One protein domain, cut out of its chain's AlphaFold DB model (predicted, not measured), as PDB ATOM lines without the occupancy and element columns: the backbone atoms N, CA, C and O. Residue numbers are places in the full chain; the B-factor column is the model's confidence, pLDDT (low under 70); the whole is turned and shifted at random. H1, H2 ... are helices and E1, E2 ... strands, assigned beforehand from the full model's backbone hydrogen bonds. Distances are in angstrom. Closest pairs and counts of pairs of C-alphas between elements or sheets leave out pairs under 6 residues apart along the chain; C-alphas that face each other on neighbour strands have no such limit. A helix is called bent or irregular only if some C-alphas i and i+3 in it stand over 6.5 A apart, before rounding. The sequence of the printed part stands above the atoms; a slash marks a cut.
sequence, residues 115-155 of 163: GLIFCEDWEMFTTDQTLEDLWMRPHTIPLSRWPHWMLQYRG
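AT A GLANCE: This is residues 115 to 155 of the 163 residues of the protein "F-box domain-containing protein" of Mollisia scopiformis (UniProt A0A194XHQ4). A small two-stranded hairpin, E1 and E2, forms one end of an elongated shape, with the short helix H1 following directly after it; a long loop, residues 136 to 147, then leads away to a second short helix, H2, at the other end, apart from the strands and from H1. The printed part has 41 residues, with two named strands and two named helices in the order E1, E2, H1, H2. The two-stranded sheet, in the order E1 - E2, is antiparallel, and the class is mixed, helices and strands. The whole is only just compact, close to loose, with a radius of gyration of the C-alphas of 10.7 A and spans of 30 by 16 by 16 A.

HOW THE PARTS SIT: E1, residues 117 to 119, and E2, residues 124 to 126, are antiparallel neighbours and form a hairpin with a tight link. Their directions stand at 136 degrees. The C-alphas of Phe 118 and Phe 125, which face each other, are 4.4 A apart. Across the pair, N 117 and O 126 are 2.8 A apart and N 119 and O 124 are 2.9 A apart, both within hydrogen-bond range. H1, residues 128 to 135, follows E2 by a tight link of one residue. The closest C-alphas of E1 and H1 are those of Ile 117 and Asp 128, 6.9 A apart, and the two centres are 10.4 A apart. H2, residues 148 to 155, is apart from E1, from E2 and from H1. In H1 every O i to N i+4 pair is within hydrogen-bond range; in H2 this holds for 3 of 4.

IN THESE COORDINATES: E1 begins at C-alpha 117, at (50.439, 16.907, -28.807), and is 6.3 A long from first to last C-alpha. E2 has the same length, 6.3 A. H1 begins at C-alpha 128, at (46.602, 11.911, -31.571), and is 10.5 A long. H2 is 11.6 A long and ends at C-alpha 155, at (37.614, 12.994, -52.106). Neither helix is bent.

THE WHOLE: The two C-alphas farthest apart are those of Gly 115 and Gly 155, the first and last printed residues, at 30.2 A. The printed part has no cut. The link from H1 to H2 is long, with 12 residues between them, and their C-alphas lie 7 to 13 A from the mean of the C-alphas. The mean pLDDT of the printed part is 74.2. It is under 70 in 18 residues, namely residue 135, residues 138 to 148 and residues 150 to 155; the mean pLDDT of H2 is 64, against 87 for E1 and 88 for E2.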
ATOM      1  N   GLY A 115      53.010  11.762 -24.744       86.44
ATOM      2  CA  GLY A 115      51.919  11.268 -25.597       86.44
ATOM      3  C   GLY A 115      50.805  12.281 -25.884       86.44
ATOM      4  O   GLY A 115      49.833  11.938 -26.556       86.44
ATOM      5  N   LEU A 116      50.937  13.517 -25.401       89.56
ATOM      6  CA  LEU A 116      50.055  14.627 -25.751       89.56
ATOM      7  C   LEU A 116      50.754  15.548 -26.759       89.56
ATOM      8  O   LEU A 116      51.929  15.880 -26.623       89.56
ATOM      9  N   ILE A 117      50.008  15.977 -27.769       87.31
ATOM     10  CA  ILE A 117      50.439  16.907 -28.807       87.31
ATOM     11  C   ILE A 117      49.739  18.235 -28.567       87.31
ATOM     12  O   ILE A 117      48.542  18.292 -28.277       87.31
ATOM     13  N   PHE A 118      50.498  19.319 -28.677       87.94
ATOM     14  CA  PHE A 118      49.937  20.658 -28.610       87.94
ATOM     15  C   PHE A 118      49.275  21.020 -29.944       87.94
ATOM     16  O   PHE A 118      49.917  20.986 -30.993       87.94
ATOM     17  N   CYS A 119      47.994  21.377 -29.892       85.25
ATOM     18  CA  CYS A 119      47.244  21.912 -31.020       85.25
ATOM     19  C   CYS A 119      47.194  23.438 -30.903       85.25
ATOM     20  O   CYS A 119      46.525  23.974 -30.016       85.25
ATOM     21  N   GLU A 120      47.899  24.133 -31.798       82.00
ATOM     22  CA  GLU A 120      47.986  25.599 -31.795       82.00
ATOM     23  C   GLU A 120      46.632  26.257 -32.089       82.00
ATOM     24  O   GLU A 120      46.271  27.232 -31.437       82.00
ATOM     25  N   ASP A 121      45.833  25.674 -32.991       80.62
ATOM     26  CA  ASP A 121      44.526  26.222 -33.373       80.62
ATOM     27  C   ASP A 121      43.537  26.318 -32.200       80.62
ATOM     28  O   ASP A 121      42.646  27.170 -32.222       80.62
ATOM     29  N   TRP A 122      43.691  25.471 -31.178       79.88
ATOM     30  CA  TRP A 122      42.809  25.431 -30.006       79.88
ATOM     31  C   TRP A 122      43.514  25.710 -28.678       79.88
ATOM     32  O   TRP A 122      42.887  25.570 -27.631       79.88
ATOM     33  N   GLU A 123      44.793  26.098 -28.712       85.12
ATOM     34  CA  GLU A 123      45.641  26.311 -27.531       85.12
ATOM     35  C   GLU A 123      45.460  25.212 -26.462       85.12
ATOM     36  O   GLU A 123      45.218  25.500 -25.288       85.12
ATOM     37  N   MET A 124      45.542  23.935 -26.855       87.69
ATOM     38  CA  MET A 124      45.339  22.809 -25.933       87.69
ATOM     39  C   MET A 124      46.232  21.608 -26.242       87.69
ATOM     40  O   MET A 124      46.615  21.373 -27.386       87.69
ATOM     41  N   PHE A 125      46.527  20.818 -25.210       87.75
ATOM     42  CA  PHE A 125      47.175  19.516 -25.342       87.75
ATOM     43  C   PHE A 125      46.124  18.430 -25.565       87.75
ATOM     44  O   PHE A 125      45.175  18.316 -24.789       87.75
ATOM     45  N   THR A 126      46.298  17.627 -26.609       87.31
ATOM     46  CA  THR A 126      45.375  16.551 -26.983       87.31
ATOM     47  C   THR A 126      46.138  15.304 -27.412       87.31
ATOM     48  O   THR A 126      47.309  15.375 -27.766       87.31
ATOM     49  N   THR A 127      45.504  14.136 -27.343       89.00
ATOM     50  CA  THR A 127      46.088  12.902 -27.889       89.00
ATOM     51  C   THR A 127      45.921  12.881 -29.405       89.00
ATOM     52  O   THR A 127      45.019  13.543 -29.920       89.00
ATOM     53  N   ASP A 128      46.738  12.099 -30.116       82.06
ATOM     54  CA  ASP A 128      46.602  11.911 -31.571       82.06
ATOM     55  C   ASP A 128      45.178  11.499 -31.971       82.06
ATOM     56  O   ASP A 128      44.577  12.088 -32.863       82.06
ATOM     57  N   GLN A 129      44.587  10.547 -31.248       80.19
ATOM     58  CA  GLN A 129      43.231  10.068 -31.528       80.19
ATOM     59  C   GLN A 129      42.180  11.162 -31.323       80.19
ATOM     60  O   GLN A 129      41.302  11.358 -32.157       80.19
ATOM     61  N   THR A 130      42.281  11.920 -30.227       81.50
ATOM     62  CA  THR A 130      41.342  13.019 -29.962       81.50
ATOM     63  C   THR A 130      41.548  14.175 -30.937       81.50
ATOM     64  O   THR A 130      40.586  14.846 -31.300       81.50
ATOM     65  N   LEU A 131      42.782  14.395 -31.395       79.31
ATOM     66  CA  LEU A 131      43.085  15.345 -32.452       79.31
ATOM     67  C   LEU A 131      42.327  14.932 -33.719       79.31
ATOM     68  O   LEU A 131      41.497  15.707 -34.189       79.31
ATOM     69  N   GLU A 132      42.529  13.707 -34.215       76.00
ATOM     70  CA  GLU A 132      41.812  13.165 -35.379       76.00
ATOM     71  C   GLU A 132      40.289  13.305 -35.241       76.00
ATOM     72  O   GLU A 132      39.639  13.851 -36.135       76.00
ATOM     73  N   ASP A 133      39.725  12.912 -34.098       80.88
ATOM     74  CA  ASP A 133      38.287  13.005 -33.833       80.88
ATOM     75  C   ASP A 133      37.767  14.441 -33.880       80.88
ATOM     76  O   ASP A 133      36.687  14.717 -34.412       80.88
ATOM     77  N   LEU A 134      38.511  15.378 -33.296       74.81
ATOM     78  CA  LEU A 134      38.116  16.774 -33.276       74.81
ATOM     79  C   LEU A 134      38.274  17.424 -34.662       74.81
ATOM     80  O   LEU A 134      37.456  18.275 -35.016       74.81
ATOM     81  N   TRP A 135      39.256  17.007 -35.467       67.94
ATOM     82  CA  TRP A 135      39.384  17.445 -36.861       67.94
ATOM     83  C   TRP A 135      38.308  16.857 -37.778       67.94
ATOM     84  O   TRP A 135      37.929  17.486 -38.765       67.94
ATOM     85  N   MET A 136      37.771  15.682 -37.445       70.56
ATOM     86  CA  MET A 136      36.640  15.079 -38.156       70.56
ATOM     87  C   MET A 136      35.306  15.782 -37.871       70.56
ATOM     88  O   MET A 136      34.305  15.475 -38.522       70.56
ATOM     89  N   ARG A 137      35.257  16.746 -36.937       71.19
ATOM     90  CA  ARG A 137      34.052  17.548 -36.684       71.19
ATOM     91  C   ARG A 137      33.910  18.622 -37.773       71.19
ATOM     92  O   ARG A 137      34.684  19.573 -37.803       71.19
ATOM     93  N   PRO A 138      32.888  18.543 -38.643       56.88
ATOM     94  CA  PRO A 138      32.804  19.336 -39.876       56.88
ATOM     95  C   PRO A 138      32.528  20.842 -39.685       56.88
ATOM     96  O   PRO A 138      32.283  21.544 -40.664       56.88
ATOM     97  N   HIS A 139      32.548  21.367 -38.456       57.38
ATOM     98  CA  HIS A 139      32.072  22.722 -38.147       57.38
ATOM     99  C   HIS A 139      33.115  23.649 -37.523       57.38
ATOM    100  O   HIS A 139      32.841  24.836 -37.364       57.38
ATOM    101  N   THR A 140      34.297  23.153 -37.167       58.50
ATOM    102  CA  THR A 140      35.267  23.940 -36.395       58.50
ATOM    103  C   THR A 140      36.270  24.694 -37.260       58.50
ATOM    104  O   THR A 140      36.825  25.684 -36.791       58.50
ATOM    105  N   ILE A 141      36.522  24.266 -38.507       64.19
ATOM    106  CA  ILE A 141      37.643  24.795 -39.300       64.19
ATOM    107  C   ILE A 141      37.231  24.997 -40.765       64.19
ATOM    108  O   ILE A 141      36.817  24.034 -41.418       64.19
ATOM    109  N   PRO A 142      37.350  26.224 -41.315       68.50
ATOM    110  CA  PRO A 142      37.070  26.492 -42.722       68.50
ATOM    111  C   PRO A 142      37.934  25.616 -43.630       68.50
ATOM    112  O   PRO A 142      39.127  25.472 -43.378       68.50
ATOM    113  N   LEU A 143      37.361  25.106 -44.727       64.44
ATOM    114  CA  LEU A 143      38.064  24.291 -45.737       64.44
ATOM    115  C   LEU A 143      39.383  24.917 -46.226       64.44
ATOM    116  O   LEU A 143      40.303  24.202 -46.605       64.44
ATOM    117  N   SER A 144      39.496  26.248 -46.196       68.94
ATOM    118  CA  SER A 144      40.703  26.993 -46.570       68.94
ATOM    119  C   SER A 144      41.888  26.797 -45.622       68.94
ATOM    120  O   SER A 144      43.013  27.121 -45.984       68.94
ATOM    121  N   ARG A 145      41.644  26.309 -44.404       67.88
ATOM    122  CA  ARG A 145      42.659  26.068 -43.372       67.88
ATOM    123  C   ARG A 145      42.999  24.583 -43.223       67.88
ATOM    124  O   ARG A 145      43.733  24.213 -42.317       67.88
ATOM    125  N   TRP A 146      42.444  23.735 -44.091       69.88
ATOM    126  CA  TRP A 146      42.659  22.296 -44.031       69.88
ATOM    127  C   TRP A 146      44.039  21.931 -44.595       69.88
ATOM    128  O   TRP A 146      44.407  22.410 -45.673       69.88
ATOM    129  N   PRO A 147      44.794  21.043 -43.928       68.88
ATOM    130  CA  PRO A 147      46.003  20.457 -44.494       68.88
ATOM    131  C   PRO A 147      45.727  19.735 -45.823       68.88
ATOM    132  O   PRO A 147      44.685  19.102 -46.002       68.88
ATOM    133  N   HIS A 148      46.689  19.753 -46.750       67.69
ATOM    134  CA  HIS A 148      46.516  19.170 -48.091       67.69
ATOM    135  C   HIS A 148      46.143  17.676 -48.067       67.69
ATOM    136  O   HIS A 148      45.320  17.221 -48.860       67.69
ATOM    137  N   TRP A 149      46.692  16.907 -47.123       71.75
ATOM    138  CA  TRP A 149      46.366  15.488 -46.977       71.75
ATOM    139  C   TRP A 149      44.884  15.260 -46.616       71.75
ATOM    140  O   TRP A 149      44.296  14.293 -47.088       71.75
ATOM    141  N   MET A 150      44.236  16.178 -45.885       65.38
ATOM    142  CA  MET A 150      42.807  16.103 -45.536       65.38
ATOM    143  C   MET A 150      41.877  16.370 -46.719       65.38
ATOM    144  O   MET A 150      40.846  15.705 -46.861       65.38
ATOM    145  N   LEU A 151      42.246  17.298 -47.607       68.00
ATOM    146  CA  LEU A 151      41.494  17.534 -48.843       68.00
ATOM    147  C   LEU A 151      41.403  16.244 -49.680       68.00
ATOM    148  O   LEU A 151      40.376  15.965 -50.302       68.00
ATOM    149  N   GLN A 152      42.438  15.404 -49.607       67.81
ATOM    150  CA  GLN A 152      42.509  14.111 -50.282       67.81
ATOM    151  C   GLN A 152      41.652  13.010 -49.621       67.81
ATOM    152  O   GLN A 152      41.240  12.066 -50.301       67.81
ATOM    153  N   TYR A 153      41.336  13.115 -48.323       62.31
ATOM    154  CA  TYR A 153      40.423  12.194 -47.628       62.31
ATOM    155  C   TYR A 153      38.949  12.477 -47.942       62.31
ATOM    156  O   TYR A 153      38.186  11.537 -48.172       62.31
ATOM    157  N   ARG A 154      38.548  13.751 -48.066       56.25
ATOM    158  CA  ARG A 154      37.174  14.126 -48.463       56.25
ATOM    159  C   ARG A 154      36.812  13.636 -49.872       56.25
ATOM    160  O   ARG A 154      35.667  13.279 -50.129       56.25
ATOM    161  N   GLY A 155      37.795  13.576 -50.773       55.59
ATOM    162  CA  GLY A 155      37.614  12.994 -52.106       55.59
ATOM    163  C   GLY A 155      37.321  11.489 -52.091       55.59
ATOM    164  O   GLY A 155      36.685  10.985 -53.011       55.59
TER     165      GLY A 155